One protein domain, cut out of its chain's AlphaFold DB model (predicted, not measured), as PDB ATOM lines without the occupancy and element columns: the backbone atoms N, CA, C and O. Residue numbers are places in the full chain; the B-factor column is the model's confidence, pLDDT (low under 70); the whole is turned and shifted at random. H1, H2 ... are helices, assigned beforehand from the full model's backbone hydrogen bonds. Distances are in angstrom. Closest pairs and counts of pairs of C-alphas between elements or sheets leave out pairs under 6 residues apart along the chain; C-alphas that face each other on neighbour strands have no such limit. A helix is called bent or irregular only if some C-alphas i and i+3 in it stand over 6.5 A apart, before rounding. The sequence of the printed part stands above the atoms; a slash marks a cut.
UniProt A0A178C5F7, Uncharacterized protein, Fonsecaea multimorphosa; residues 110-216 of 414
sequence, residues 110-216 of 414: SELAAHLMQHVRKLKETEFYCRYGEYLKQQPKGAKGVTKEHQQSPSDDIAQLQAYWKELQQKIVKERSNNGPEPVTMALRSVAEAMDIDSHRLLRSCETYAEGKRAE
ATOM      1  N   SER A 110     107.314 120.000 192.861       84.00
ATOM      2  CA  SER A 110     105.903 119.602 192.823       84.00
ATOM      3  C   SER A 110     105.640 118.589 191.697       84.00
ATOM      4  O   SER A 110     106.438 118.441 190.774       84.00
ATOM      5  N   GLU A 111     104.498 117.903 191.734       81.50
ATOM      6  CA  GLU A 111     104.157 116.868 190.746       81.50
ATOM      7  C   GLU A 111     104.182 117.386 189.295       81.50
ATOM      8  O   GLU A 111     104.771 116.752 188.418       81.50
ATOM      9  N   LEU A 112     103.626 118.577 189.021       78.81
ATOM     10  CA  LEU A 112     103.657 119.122 187.656       78.81
ATOM     11  C   LEU A 112     105.055 119.625 187.268       78.81
ATOM     12  O   LEU A 112     105.400 119.555 186.087       78.81
ATOM     13  N   ALA A 113     105.869 120.104 188.220       83.12
ATOM     14  CA  ALA A 113     107.271 120.439 187.960       83.12
ATOM     15  C   ALA A 113     108.089 119.185 187.618       83.12
ATOM     16  O   ALA A 113     108.849 119.203 186.652       83.12
ATOM     17  N   ALA A 114     107.868 118.077 188.330       83.62
ATOM     18  CA  ALA A 114     108.492 116.788 188.038       83.62
ATOM     19  C   ALA A 114     108.085 116.274 186.647       83.62
ATOM     20  O   ALA A 114     108.931 115.850 185.859       83.62
ATOM     21  N   HIS A 115     106.806 116.402 186.284       82.44
ATOM     22  CA  HIS A 115     106.337 116.060 184.943       82.44
ATOM     23  C   HIS A 115     106.967 116.963 183.863       82.44
ATOM     24  O   HIS A 115     107.414 116.469 182.829       82.44
ATOM     25  N   LEU A 116     107.071 118.278 184.100       84.31
ATOM     26  CA  LEU A 116     107.762 119.198 183.187       84.31
ATOM     27  C   LEU A 116     109.236 118.810 183.005       84.31
ATOM     28  O   LEU A 116     109.707 118.759 181.872       84.31
ATOM     29  N   MET A 117     109.946 118.469 184.083       86.94
ATOM     30  CA  MET A 117     111.327 117.971 184.023       86.94
ATOM     31  C   MET A 117     111.447 116.698 183.187       86.94
ATOM     32  O   MET A 117     112.364 116.584 182.374       86.94
ATOM     33  N   GLN A 118     110.514 115.754 183.338       84.19
ATOM     34  CA  GLN A 118     110.498 114.530 182.539       84.19
ATOM     35  C   GLN A 118     110.324 114.836 181.045       84.19
ATOM     36  O   GLN A 118     111.028 114.265 180.211       84.19
ATOM     37  N   HIS A 119     109.431 115.765 180.688       84.44
ATOM     38  CA  HIS A 119     109.279 116.199 179.296       84.44
ATOM     39  C   HIS A 119     110.533 116.902 178.784       84.44
ATOM     40  O   HIS A 119     110.991 116.581 177.690       84.44
ATOM     41  N   VAL A 120     111.131 117.803 179.570       88.38
ATOM     42  CA  VAL A 120     112.403 118.466 179.229       88.38
ATOM     43  C   VAL A 120     113.503 117.437 178.965       88.38
ATOM     44  O   VAL A 120     114.208 117.541 177.963       88.38
ATOM     45  N   ARG A 121     113.602 116.398 179.801       86.56
ATOM     46  CA  ARG A 121     114.539 115.285 179.612       86.56
ATOM     47  C   ARG A 121     114.309 114.574 178.274       86.56
ATOM     48  O   ARG A 121     115.257 114.437 177.507       86.56
ATOM     49  N   LYS A 122     113.059 114.228 177.940       83.69
ATOM     50  CA  LYS A 122     112.685 113.612 176.646       83.69
ATOM     51  C   LYS A 122     112.968 114.516 175.441       83.69
ATOM     52  O   LYS A 122     113.366 114.049 174.372       83.69
ATOM     53  N   LEU A 123     112.761 115.826 175.587       84.00
ATOM     54  CA  LEU A 123     113.093 116.802 174.548       84.00
ATOM     55  C   LEU A 123     114.600 116.811 174.275       84.00
ATOM     56  O   LEU A 123     115.011 116.774 173.117       84.00
ATOM     57  N   LYS A 124     115.412 116.817 175.336       86.75
ATOM     58  CA  LYS A 124     116.874 116.793 175.243       86.75
ATOM     59  C   LYS A 124     117.413 115.478 174.703       86.75
ATOM     60  O   LYS A 124     118.264 115.491 173.823       86.75
ATOM     61  N   GLU A 125     116.844 114.360 175.125       85.00
ATOM     62  CA  GLU A 125     117.087 113.051 174.520       85.00
ATOM     63  C   GLU A 125     116.840 113.082 173.002       85.00
ATOM     64  O   GLU A 125     117.717 112.725 172.214       85.00
ATOM     65  N   THR A 126     115.695 113.619 172.567       80.56
ATOM     66  CA  THR A 126     115.390 113.755 171.134       80.56
ATOM     67  C   THR A 126     116.404 114.647 170.408       80.56
ATOM     68  O   THR A 126     116.793 114.340 169.277       80.56
ATOM     69  N   GLU A 127     116.841 115.741 171.040       82.81
ATOM     70  CA  GLU A 127     117.884 116.629 170.518       82.81
ATOM     71  C   GLU A 127     119.197 115.856 170.290       82.81
ATOM     72  O   GLU A 127     119.768 115.940 169.197       82.81
ATOM     73  N   PHE A 128     119.619 115.027 171.252       86.19
ATOM     74  CA  PHE A 128     120.805 114.178 171.119       86.19
ATOM     75  C   PHE A 128     120.667 113.150 169.997       86.19
ATOM     76  O   PHE A 128     121.559 113.060 169.156       86.19
ATOM     77  N   TYR A 129     119.546 112.434 169.890       81.88
ATOM     78  CA  TYR A 129     119.348 111.482 168.790       81.88
ATOM     79  C   TYR A 129     119.339 112.156 167.416       81.88
ATOM     80  O   TYR A 129     119.900 111.619 166.460       81.88
ATOM     81  N   CYS A 130     118.735 113.338 167.300       78.12
ATOM     82  CA  CYS A 130     118.719 114.094 166.047       78.12
ATOM     83  C   CYS A 130     120.117 114.592 165.650       78.12
ATOM     84  O   CYS A 130     120.451 114.600 164.464       78.12
ATOM     85  N   ARG A 131     120.940 114.981 166.627       82.31
ATOM     86  CA  ARG A 131     122.304 115.482 166.410       82.31
ATOM     87  C   ARG A 131     123.319 114.364 166.177       82.31
ATOM     88  O   ARG A 131     124.152 114.465 165.279       82.31
ATOM     89  N   TYR A 132     123.241 113.303 166.974       83.50
ATOM     90  CA  TYR A 132     124.291 112.297 167.124       83.50
ATOM     91  C   TYR A 132     123.888 110.889 166.681       83.50
ATOM     92  O   TYR A 132     124.754 110.073 166.365       83.50
ATOM     93  N   GLY A 133     122.590 110.592 166.590       78.00
ATOM     94  CA  GLY A 133     122.101 109.241 166.306       78.00
ATOM     95  C   GLY A 133     122.571 108.683 164.961       78.00
ATOM     96  O   GLY A 133     122.760 107.479 164.822       78.00
ATOM     97  N   GLU A 134     122.827 109.535 163.963       75.62
ATOM     98  CA  GLU A 134     123.363 109.091 162.666       75.62
ATOM     99  C   GLU A 134     124.814 108.584 162.739       75.62
ATOM    100  O   GLU A 134     125.197 107.786 161.886       75.62
ATOM    101  N   TYR A 135     125.601 108.997 163.738       75.00
ATOM    102  CA  TYR A 135     126.961 108.491 163.952       75.00
ATOM    103  C   TYR A 135     126.939 107.095 164.583       75.00
ATOM    104  O   TYR A 135     127.705 106.232 164.169       75.00
ATOM    105  N   LEU A 136     125.984 106.826 165.484       69.69
ATOM    106  CA  LEU A 136     125.766 105.478 166.030       69.69
ATOM    107  C   LEU A 136     125.312 104.480 164.948       69.69
ATOM    108  O   LEU A 136     125.708 103.319 164.968       69.69
ATOM    109  N   LYS A 137     124.539 104.926 163.946       63.59
ATOM    110  CA  LYS A 137     124.087 104.078 162.818       63.59
ATOM    111  C   LYS A 137     125.215 103.566 161.918       63.59
ATOM    112  O   LYS A 137     124.968 102.653 161.135       63.59
ATOM    113  N   GLN A 138     126.411 104.156 161.975       55.97
ATOM    114  CA  GLN A 138     127.559 103.727 161.168       55.97
ATOM    115  C   GLN A 138     128.271 102.481 161.723       55.97
ATOM    116  O   GLN A 138     129.257 102.036 161.135       55.97
ATOM    117  N   GLN A 139     127.764 101.884 162.806       53.59
ATOM    118  CA  GLN A 139     128.225 100.583 163.279       53.59
ATOM    119  C   GLN A 139     128.086  99.499 162.184       53.59
ATOM    120  O   GLN A 139     127.116  99.502 161.413       53.59
ATOM    121  N   PRO A 140     129.051  98.565 162.070       43.00
ATOM    122  CA  PRO A 140     128.941  97.426 161.166       43.00
ATOM    123  C   PRO A 140     127.686  96.582 161.470       43.00
ATOM    124  O   PRO A 140     127.049  96.702 162.510       43.00
ATOM    125  N   LYS A 141     127.290  95.750 160.495       43.72
ATOM    126  CA  LYS A 141     125.955  95.141 160.277       43.72
ATOM    127  C   LYS A 141     125.274  94.396 161.458       43.72
ATOM    128  O   LYS A 141     124.144  93.947 161.253       43.72
ATOM    129  N   GLY A 142     125.887  94.274 162.637       40.44
ATOM    130  CA  GLY A 142     125.300  93.707 163.861       40.44
ATOM    131  C   GLY A 142     124.318  94.636 164.593       40.44
ATOM    132  O   GLY A 142     123.368  94.166 165.214       40.44
ATOM    133  N   ALA A 143     124.429  95.958 164.420       41.34
ATOM    134  CA  ALA A 143     123.683  96.955 165.200       41.34
ATOM    135  C   ALA A 143     122.325  97.401 164.614       41.34
ATOM    136  O   ALA A 143     121.880  98.534 164.805       41.34
ATOM    137  N   LYS A 144     121.613  96.533 163.882       40.25
ATOM    138  CA  LYS A 144     120.266  96.877 163.370       40.25
ATOM    139  C   LYS A 144     119.203  97.032 164.473       40.25
ATOM    140  O   LYS A 144     118.094  97.448 164.142       40.25
ATOM    141  N   GLY A 145     119.508  96.675 165.724       41.75
ATOM    142  CA  GLY A 145     118.597  96.778 166.872       41.75
ATOM    143  C   GLY A 145     118.555  98.172 167.509       41.75
ATOM    144  O   GLY A 145     117.475  98.729 167.675       41.75
ATOM    145  N   VAL A 146     119.719  98.783 167.746       42.12
ATOM    146  CA  VAL A 146     119.887  99.969 168.616       42.12
ATOM    147  C   VAL A 146     119.170 101.218 168.095       42.12
ATOM    148  O   VAL A 146     118.648 102.021 168.854       42.12
ATOM    149  N   THR A 147     119.058 101.378 166.775       42.16
ATOM    150  CA  THR A 147     118.358 102.536 166.186       42.16
ATOM    151  C   THR A 147     116.944 102.263 165.705       42.16
ATOM    152  O   THR A 147     116.275 103.195 165.252       42.16
ATOM    153  N   LYS A 148     116.474 101.015 165.803       42.81
ATOM    154  CA  LYS A 148     115.086 100.697 165.472       42.81
ATOM    155  C   LYS A 148     114.140 101.071 166.604       42.81
ATOM    156  O   LYS A 148     113.083 101.599 166.290       42.81
ATOM    157  N   GLU A 149     114.518 100.914 167.869       41.38
ATOM    158  CA  GLU A 149     113.572 101.119 168.976       41.38
ATOM    159  C   GLU A 149     113.246 102.592 169.258       41.38
ATOM    160  O   GLU A 149     112.078 102.925 169.423       41.38
ATOM    161  N   HIS A 150     114.199 103.525 169.148       40.62
ATOM    162  CA  HIS A 150     113.885 104.958 169.307       40.62
ATOM    163  C   HIS A 150     113.164 105.575 168.086       40.62
ATOM    164  O   HIS A 150     112.525 106.622 168.184       40.62
ATOM    165  N   GLN A 151     113.205 104.907 166.923       42.91
ATOM    166  CA  GLN A 151     112.295 105.185 165.796       42.91
ATOM    167  C   GLN A 151     110.964 104.415 165.896       42.91
ATOM    168  O   GLN A 151     110.046 104.703 165.131       42.91
ATOM    169  N   GLN A 152     110.864 103.463 166.828       40.66
ATOM    170  CA  GLN A 152     109.677 102.673 167.156       40.66
ATOM    171  C   GLN A 152     109.101 103.035 168.532       40.66
ATOM    172  O   GLN A 152     108.297 102.268 169.061       40.66
ATOM    173  N   SER A 153     109.413 104.214 169.094       42.44
ATOM    174  CA  SER A 153     108.435 104.828 169.998       42.44
ATOM    175  C   SER A 153     107.111 104.811 169.237       42.44
ATOM    176  O   SER A 153     107.102 105.262 168.079       42.44
ATOM    177  N   PRO A 154     106.037 104.215 169.792       43.50
ATOM    178  CA  PRO A 154     104.769 104.124 169.089       43.50
ATOM    179  C   PRO A 154     104.456 105.519 168.560       43.50
ATOM    180  O   PRO A 154     104.688 106.510 169.255       43.50
ATOM    181  N   SER A 155     104.019 105.631 167.304       52.22
ATOM    182  CA  SER A 155     103.765 106.924 166.645       52.22
ATOM    183  C   SER A 155     102.973 107.897 167.525       52.22
ATOM    184  O   SER A 155     103.126 109.115 167.425       52.22
ATOM    185  N   ASP A 156     102.168 107.326 168.414       49.53
ATOM    186  CA  ASP A 156     101.331 107.976 169.401       49.53
ATOM    187  C   ASP A 156     102.138 108.724 170.477       49.53
ATOM    188  O   ASP A 156     101.764 109.844 170.814       49.53
ATOM    189  N   ASP A 157     103.276 108.206 170.952       61.44
ATOM    190  CA  ASP A 157     104.141 108.894 171.929       61.44
ATOM    191  C   ASP A 157     104.820 110.118 171.312       61.44
ATOM    192  O   ASP A 157     104.909 111.187 171.921       61.44
ATOM    193  N   ILE A 158     105.246 109.993 170.053       64.44
ATOM    194  CA  ILE A 158     105.863 111.086 169.301       64.44
ATOM    195  C   ILE A 158     104.835 112.194 169.035       64.44
ATOM    196  O   ILE A 158     105.145 113.378 169.203       64.44
ATOM    197  N   ALA A 159     103.616 111.824 168.637       67.69
ATOM    198  CA  ALA A 159     102.529 112.765 168.393       67.69
ATOM    199  C   ALA A 159     102.075 113.464 169.686       67.69
ATOM    200  O   ALA A 159     101.848 114.676 169.681       67.69
ATOM    201  N   GLN A 160     101.997 112.735 170.803       70.50
ATOM    202  CA  GLN A 160     101.676 113.298 172.117       70.50
ATOM    203  C   GLN A 160     102.741 114.292 172.588       70.50
ATOM    204  O   GLN A 160     102.398 115.390 173.028       70.50
ATOM    205  N   LEU A 161     104.025 113.953 172.440       70.19
ATOM    206  CA  LEU A 161     105.127 114.845 172.792       70.19
ATOM    207  C   LEU A 161     105.125 116.111 171.916       70.19
ATOM    208  O   LEU A 161     105.295 117.220 172.419       70.19
ATOM    209  N   GLN A 162     104.860 115.981 170.612       71.31
ATOM    210  CA  GLN A 162     104.684 117.128 169.710       71.31
ATOM    211  C   GLN A 162     103.500 118.015 170.095       71.31
ATOM    212  O   GLN A 162     103.644 119.239 170.117       71.31
ATOM    213  N   ALA A 163     102.348 117.427 170.417       75.81
ATOM    214  CA  ALA A 163     101.177 118.178 170.855       75.81
ATOM    215  C   ALA A 163     101.458 118.945 172.157       75.81
ATOM    216  O   ALA A 163     101.138 120.131 172.246       75.81
ATOM    217  N   TYR A 164     102.124 118.296 173.117       79.50
ATOM    218  CA  TYR A 164     102.543 118.903 174.380       79.50
ATOM    219  C   TYR A 164     103.435 120.133 174.160       79.50
ATOM    220  O   TYR A 164     103.135 121.222 174.653       79.50
ATOM    221  N   TRP A 165     104.499 119.996 173.362       81.00
ATOM    222  CA  TRP A 165     105.414 121.109 173.097       81.00
ATOM    223  C   TRP A 165     104.768 122.235 172.295       81.00
ATOM    224  O   TRP A 165     105.053 123.403 172.549       81.00
ATOM    225  N   LYS A 166     103.848 121.913 171.380       80.31
ATOM    226  CA  LYS A 166     103.076 122.914 170.637       80.31
ATOM    227  C   LYS A 166     102.164 123.733 171.551       80.31
ATOM    228  O   LYS A 166     102.112 124.954 171.416       80.31
ATOM    229  N   GLU A 167     101.483 123.088 172.496       81.44
ATOM    230  CA  GLU A 167     100.676 123.780 173.510       81.44
ATOM    231  C   GLU A 167     101.546 124.714 174.367       81.44
ATOM    232  O   GLU A 167     101.177 125.860 174.636       81.44
ATOM    233  N   LEU A 168     102.725 124.243 174.772       81.94
ATOM    234  CA  LEU A 168     103.656 125.003 175.599       81.94
ATOM    235  C   LEU A 168     104.266 126.198 174.838       81.94
ATOM    236  O   LEU A 168     104.315 127.302 175.380       81.94
ATOM    237  N   GLN A 169     104.618 126.032 173.558       82.44
ATOM    238  CA  GLN A 169     105.079 127.126 172.694       82.44
ATOM    239  C   GLN A 169     104.010 128.214 172.534       82.44
ATOM    240  O   GLN A 169     104.312 129.399 172.667       82.44
ATOM    241  N   GLN A 170     102.749 127.834 172.287       82.75
ATOM    242  CA  GLN A 170     101.644 128.794 172.172       82.75
ATOM    243  C   GLN A 170     101.509 129.659 173.431       82.75
ATOM    244  O   GLN A 170     101.219 130.853 173.335       82.75
ATOM    245  N   LYS A 171     101.760 129.078 174.610       82.38
ATOM    246  CA  LYS A 171     101.752 129.813 175.879       82.38
ATOM    247  C   LYS A 171     102.928 130.769 175.999       82.38
ATOM    248  O   LYS A 171     102.693 131.920 176.338       82.38
ATOM    249  N   ILE A 172     104.143 130.351 175.640       82.94
ATOM    250  CA  ILE A 172     105.321 131.239 175.622       82.94
ATOM    251  C   ILE A 172     105.085 132.440 174.693       82.94
ATOM    252  O   ILE A 172     105.338 133.582 175.070       82.94
ATOM    253  N   VAL A 173     104.558 132.207 173.486       82.31
ATOM    254  CA  VAL A 173     104.252 133.283 172.526       82.31
ATOM    255  C   VAL A 173     103.213 134.250 173.100       82.31
ATOM    256  O   VAL A 173     103.390 135.464 173.006       82.31
ATOM    257  N   LYS A 174     102.161 133.724 173.741       83.06
ATOM    258  CA  LYS A 174     101.130 134.528 174.410       83.06
ATOM    259  C   LYS A 174     101.676 135.318 175.608       83.06
ATOM    260  O   LYS A 174     101.225 136.434 175.847       83.06
ATOM    261  N   GLU A 175     102.614 134.762 176.375       85.06
ATOM    262  CA  GLU A 175     103.276 135.466 177.484       85.06
ATOM    263  C   GLU A 175     104.069 136.666 176.958       85.06
ATOM    264  O   GLU A 175     103.854 137.793 177.405       85.06
ATOM    265  N   ARG A 176     104.882 136.448 175.916       81.69
ATOM    266  CA  ARG A 176     105.687 137.502 175.281       81.69
ATOM    267  C   ARG A 176     104.857 138.609 174.636       81.69
ATOM    268  O   ARG A 176     105.303 139.749 174.599       81.69
ATOM    269  N   SER A 177     103.666 138.300 174.117       80.88
ATOM    270  CA  SER A 177     102.813 139.306 173.473       80.88
ATOM    271  C   SER A 177     102.077 140.216 174.459       80.88
ATOM    272  O   SER A 177     101.610 141.279 174.059       80.88
ATOM    273  N   ASN A 178     101.927 139.806 175.723       77.38
ATOM    274  CA  ASN A 178     100.989 140.439 176.654       77.38
ATOM    275  C   ASN A 178     101.633 141.373 177.695       77.38
ATOM    276  O   ASN A 178     100.893 141.907 178.519       77.38
ATOM    277  N   ASN A 179     102.961 141.585 177.683       72.69
ATOM    278  CA  ASN A 179     103.701 142.372 178.696       72.69
ATOM    279  C   ASN A 179     103.278 142.058 180.154       72.69
ATOM    280  O   ASN A 179     103.307 142.922 181.030       72.69
ATOM    281  N   GLY A 180     102.817 140.829 180.393       69.19
ATOM    282  CA  GLY A 180     102.208 140.380 181.639       69.19
ATOM    283  C   GLY A 180     103.063 139.327 182.340       69.19
ATOM    284  O   GLY A 180     104.230 139.151 181.996       69.19
ATOM    285  N   PRO A 181     102.504 138.610 183.328       71.56
ATOM    286  CA  PRO A 181     103.208 137.516 183.987       71.56
ATOM    287  C   PRO A 181     103.645 136.440 182.980       71.56
ATOM    288  O   PRO A 181     102.862 136.067 182.108       71.56
ATOM    289  N   GLU A 182     104.858 135.904 183.155       82.94
ATOM    290  CA  GLU A 182     105.445 134.849 182.309       82.94
ATOM    291  C   GLU A 182     105.559 133.495 183.056       82.94
ATOM    292  O   GLU A 182     106.665 132.979 183.245       82.94
ATOM    293  N   PRO A 183     104.464 132.916 183.587       80.00
ATOM    294  CA  PRO A 183     104.541 131.756 184.476       80.00
ATOM    295  C   PRO A 183     105.167 130.511 183.828       80.00
ATOM    296  O   PRO A 183     105.913 129.800 184.498       80.00
ATOM    297  N   VAL A 184     104.910 130.240 182.545       82.50
ATOM    298  CA  VAL A 184     105.484 129.092 181.825       82.50
ATOM    299  C   VAL A 184     106.970 129.313 181.573       82.50
ATOM    300  O   VAL A 184     107.779 128.426 181.845       82.50
ATOM    301  N   THR A 185     107.351 130.505 181.110       86.44
ATOM    302  CA  THR A 185     108.762 130.856 180.895       86.44
ATOM    303  C   THR A 185     109.560 130.790 182.202       86.44
ATOM    304  O   THR A 185     110.667 130.252 182.226       86.44
ATOM    305  N   MET A 186     108.987 131.274 183.308       85.94
ATOM    306  CA  MET A 186     109.599 131.187 184.636       85.94
ATOM    307  C   MET A 186     109.716 129.739 185.125       85.94
ATOM    308  O   MET A 186     110.785 129.359 185.594       85.94
ATOM    309  N   ALA A 187     108.681 128.910 184.948       85.56
ATOM    310  CA  ALA A 187     108.739 127.489 185.295       85.56
ATOM    311  C   ALA A 187     109.845 126.749 184.521       85.56
ATOM    312  O   ALA A 187     110.600 125.979 185.110       85.56
ATOM    313  N   LEU A 188     109.999 127.023 183.221       88.44
ATOM    314  CA  LEU A 188     111.076 126.450 182.404       88.44
ATOM    315  C   LEU A 188     112.462 126.901 182.868       88.44
ATOM    316  O   LEU A 188     113.380 126.088 182.878       88.44
ATOM    317  N   ARG A 189     112.624 128.167 183.276       89.88
ATOM    318  CA  ARG A 189     113.887 128.660 183.850       89.88
ATOM    319  C   ARG A 189     114.213 127.965 185.171       89.88
ATOM    320  O   ARG A 189     115.344 127.530 185.342       89.88
ATOM    321  N   SER A 190     113.233 127.800 186.060       86.38
ATOM    322  CA  SER A 190     113.424 127.089 187.332       86.38
ATOM    323  C   SER A 190     113.753 125.609 187.129       86.38
ATOM    324  O   SER A 190     114.627 125.072 187.805       86.38
ATOM    325  N   VAL A 191     113.097 124.951 186.168       88.19
ATOM    326  CA  VAL A 191     113.433 123.577 185.768       88.19
ATOM    327  C   VAL A 191     114.843 123.510 185.188       88.19
ATOM    328  O   VAL A 191     115.607 122.625 185.564       88.19
ATOM    329  N   ALA A 192     115.212 124.457 184.324       89.94
ATOM    330  CA  ALA A 192     116.545 124.509 183.739       89.94
ATOM    331  C   ALA A 192     117.639 124.656 184.807       89.94
ATOM    332  O   ALA A 192     118.625 123.927 184.781       89.94
ATOM    333  N   GLU A 193     117.426 125.537 185.783       88.75
ATOM    334  CA  GLU A 193     118.342 125.743 186.905       88.75
ATOM    335  C   GLU A 193     118.502 124.478 187.763       88.75
ATOM    336  O   GLU A 193     119.624 124.041 188.037       88.75
ATOM    337  N   ALA A 194     117.390 123.839 188.135       85.50
ATOM    338  CA  ALA A 194     117.416 122.622 188.943       85.50
ATOM    339  C   ALA A 194     118.096 121.446 188.222       85.50
ATOM    340  O   ALA A 194     118.798 120.651 188.847       85.50
ATOM    341  N   MET A 195     117.933 121.362 186.900       86.06
ATOM    342  CA  MET A 195     118.549 120.334 186.056       86.06
ATOM    343  C   MET A 195     119.962 120.701 185.560       86.06
ATOM    344  O   MET A 195     120.566 119.899 184.856       86.06
ATOM    345  N   ASP A 196     120.490 121.878 185.925       87.69
ATOM    346  CA  ASP A 196     121.783 122.428 185.470       87.69
ATOM    347  C   ASP A 196     121.947 122.496 183.938       87.69
ATOM    348  O   ASP A 196     122.995 122.177 183.371       87.69
ATOM    349  N   ILE A 197     120.891 122.933 183.250       90.25
ATOM    350  CA  ILE A 197     120.884 123.144 181.799       90.25
ATOM    351  C   ILE A 197     120.726 124.624 181.453       90.25
ATOM    352  O   ILE A 197     120.174 125.416 182.216       90.25
ATOM    353  N   ASP A 198     121.198 125.014 180.269       88.81
ATOM    354  CA  ASP A 198     121.084 126.397 179.816       88.81
ATOM    355  C   ASP A 198     119.616 126.746 179.505       88.81
ATOM    356  O   ASP A 198     118.989 126.181 178.601       88.81
ATOM    357  N   SER A 199     119.059 127.692 180.264       90.19
ATOM    358  CA  SER A 199     117.649 128.078 180.140       90.19
ATOM    359  C   SER A 199     117.313 128.733 178.795       90.19
ATOM    360  O   SER A 199     116.207 128.547 178.285       90.19
ATOM    361  N   HIS A 200     118.256 129.447 178.172       87.69
ATOM    362  CA  HIS A 200     118.061 130.039 176.851       87.69
ATOM    363  C   HIS A 200     118.043 128.963 175.764       87.69
ATOM    364  O   HIS A 200     117.180 129.002 174.881       87.69
ATOM    365  N   ARG A 201     118.941 127.971 175.842       85.81
ATOM    366  CA  ARG A 201     118.929 126.796 174.960       85.81
ATOM    367  C   ARG A 201     117.644 126.006 175.137       85.81
ATOM    368  O   ARG A 201     117.053 125.632 174.133       85.81
ATOM    369  N   LEU A 202     117.184 125.790 176.372       88.94
ATOM    370  CA  LEU A 202     115.929 125.081 176.623       88.94
ATOM    371  C   LEU A 202     114.743 125.789 175.963       88.94
ATOM    372  O   LEU A 202     114.013 125.160 175.201       88.94
ATOM    373  N   LEU A 203     114.578 127.093 176.209       87.12
ATOM    374  CA  LEU A 203     113.496 127.880 175.613       87.12
ATOM    375  C   LEU A 203     113.537 127.824 174.081       87.12
ATOM    376  O   LEU A 203     112.505 127.624 173.444       87.12
ATOM    377  N   ARG A 204     114.735 127.920 173.492       83.50
ATOM    378  CA  ARG A 204     114.923 127.780 172.046       83.50
ATOM    379  C   ARG A 204     114.567 126.378 171.546       83.50
ATOM    380  O   ARG A 204     113.898 126.261 170.524       83.50
ATOM    381  N   SER A 205     114.964 125.319 172.252       83.19
ATOM    382  CA  SER A 205     114.596 123.944 171.892       83.19
ATOM    383  C   SER A 205     113.078 123.745 171.942       83.19
ATOM    384  O   SER A 205     112.523 123.112 171.048       83.19
ATOM    385  N   CYS A 206     112.379 124.332 172.918       81.75
ATOM    386  CA  CYS A 206     110.914 124.294 172.969       81.75
ATOM    387  C   CYS A 206     110.275 124.956 171.735       81.75
ATOM    388  O   CYS A 206     109.334 124.407 171.162       81.75
ATOM    389  N   GLU A 207     110.797 126.107 171.305       76.75
ATOM    390  CA  GLU A 207     110.315 126.828 170.119       76.75
ATOM    391  C   GLU A 207     110.564 126.035 168.828       76.75
ATOM    392  O   GLU A 207     109.632 125.774 168.066       76.75
ATOM    393  N   THR A 208     111.799 125.577 168.612       73.06
ATOM    394  CA  THR A 208     112.197 124.840 167.406       73.06
ATOM    395  C   THR A 208     111.477 123.490 167.278       73.06
ATOM    396  O   THR A 208     111.077 123.101 166.175       73.06
ATOM    397  N   TYR A 209     111.267 122.764 168.384       69.31
ATOM    398  CA  TYR A 209     110.596 121.458 168.353       69.31
ATOM    399  C   TYR A 209     109.138 121.568 167.907       69.31
ATOM    400  O   TYR A 209     108.667 120.773 167.088       69.31
ATOM    401  N   ALA A 210     108.426 122.563 168.435       61.78
ATOM    402  CA  ALA A 210     107.007 122.765 168.187       61.78
ATOM    403  C   ALA A 210     106.695 123.192 166.738       61.78
ATOM    404  O   ALA A 210     105.627 122.868 166.215       61.78
ATOM    405  N   GLU A 211     107.650 123.821 166.048       64.50
ATOM    406  CA  GLU A 211     107.541 124.189 164.629       64.50
ATOM    407  C   GLU A 211     107.745 123.003 163.668       64.50
ATOM    408  O   GLU A 211     107.722 123.174 162.449       64.50
ATOM    409  N   GLY A 212     107.970 121.788 164.185       59.06
ATOM    410  CA  GLY A 212     108.260 120.608 163.365       59.06
ATOM    411  C   GLY A 212     109.634 120.667 162.689       59.06
ATOM    412  O   GLY A 212     109.973 119.798 161.885       59.06
ATOM    413  N   LYS A 213     110.461 121.652 163.048       60.59
ATOM    414  CA  LYS A 213     111.796 121.877 162.500       60.59
ATOM    415  C   LYS A 213     112.833 120.982 163.168       60.59
ATOM    416  O   LYS A 213     113.901 121.424 163.567       60.59
ATOM    417  N   ARG A 214     112.556 119.678 163.254       59.19
ATOM    418  CA  ARG A 214     113.503 118.690 163.805       59.19
ATOM    419  C   ARG A 214     114.850 118.696 163.079       59.19
ATOM    420  O   ARG A 214     115.870 118.389 163.685       59.19
ATOM    421  N   ALA A 215     114.856 119.097 161.809       58.53
ATOM    422  CA  ALA A 215     116.076 119.329 161.045       58.53
ATOM    423  C   ALA A 215     116.994 120.395 161.676       58.53
ATOM    424  O   ALA A 215     118.201 120.287 161.537       58.53
ATOM    425  N   GLU A 216     116.470 121.377 162.418       61.50
ATOM    426  CA  GLU A 216     117.288 122.376 163.123       61.50
ATOM    427  C   GLU A 216     117.987 121.802 164.374       61.50
ATOM    428  O   GLU A 216     119.013 122.338 164.791       61.50
TER     429      GLU A 216
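This is residues 110 to 216 of the 414 residues of an uncharacterized protein of Fonsecaea multimorphosa (UniProt A0A178C5F7). Two long helices, H1 and H3, cross as a loose X, and the two shorter helices H4 and H5 pack on both of them at one side of the crossing. At the other side the end of H1 and the start of H3 spread apart and are joined by an open loop that holds the short H2, with residues 138 to 144 sticking out at its tip. The printed part has 107 residues with five named helices, in the order H1, H2, H3, H4, H5, and no named strand; the class is all helix. The whole is only just loose, close to compact, with a radius of gyration of the C-alphas of 15.7 A, and its outline is a rod of 55 by 25 by 25 A.

H1, residues 111 to 136, and H3, residues 155 to 177, are close but not clearly touching, at a steep tilt of 66 degrees, opposite ways; their closest C-alphas are those of His 119 and Leu 161, 7.8 A apart. H1 has a kink of 48 degrees near residue 130. H2, residues 146 to 149, touches no helix; it is close to H1 but not clearly touching, with the closest C-alphas, of Gly 133 and Thr 147, 7.7 A apart. H4, residues 183 to 194, touches H1 with residues 187 to 191 alone, closest at the C-alphas of Met 117 and Val 191, 6.2 A apart, at a steep tilt of 67 degrees, only just short of about perpendicular. H4 also touches H3, where the closest C-alphas, of Ile 172 and Thr 185, are 6.3 A apart. H5, residues 199 to 210, touches H3 with 12 pairs of C-alphas within 8 A, the closest being Lys 166 and Ala 210 at 4.6 A. H5 touches H4 at Ala 192 and Ser 199, the closest C-alphas, 5.2 A apart. H5 and H1 only just touch, with 3 pairs of C-alphas within 8 A, the closest those of Leu 123 and Ser 205 at 7.8 A, about perpendicular at 75 degrees. H2 is apart from H3, H4 and H5. Every O i to N i+4 pair is within hydrogen-bond range in H3, H4 and H5, and 19 of 22 are in H1; H2 is too short for such a pair.

H1 begins at C-alpha 111, (104.157, 116.868, 190.746), and is 34.7 A from first to last C-alpha; it is irregular, with C-alphas 131 and 134 7.5 A apart. H2 measures 6.4 A. H3 runs 33.1 A from C-alpha 155, (103.765, 106.924, 166.645). H4 measures 16.4 A, and H5 16.9 A, ending at C-alpha 210, (107.007, 122.765, 168.187).

The two C-alphas farthest apart are those of Lys 141 and Gly 180, at 55.4 A. The printed part has no cut. The links H2 to H3, H3 to H4 and H4 to H5 are tight, the link H1 to H2 is short, and no link is long. Residues 152 to 160, of which 155 to 160 belong to H3, stand free. The mean pLDDT of the printed part is 73.4, and it is under 70 at residues 136 to 159, 180 and 209 to 216.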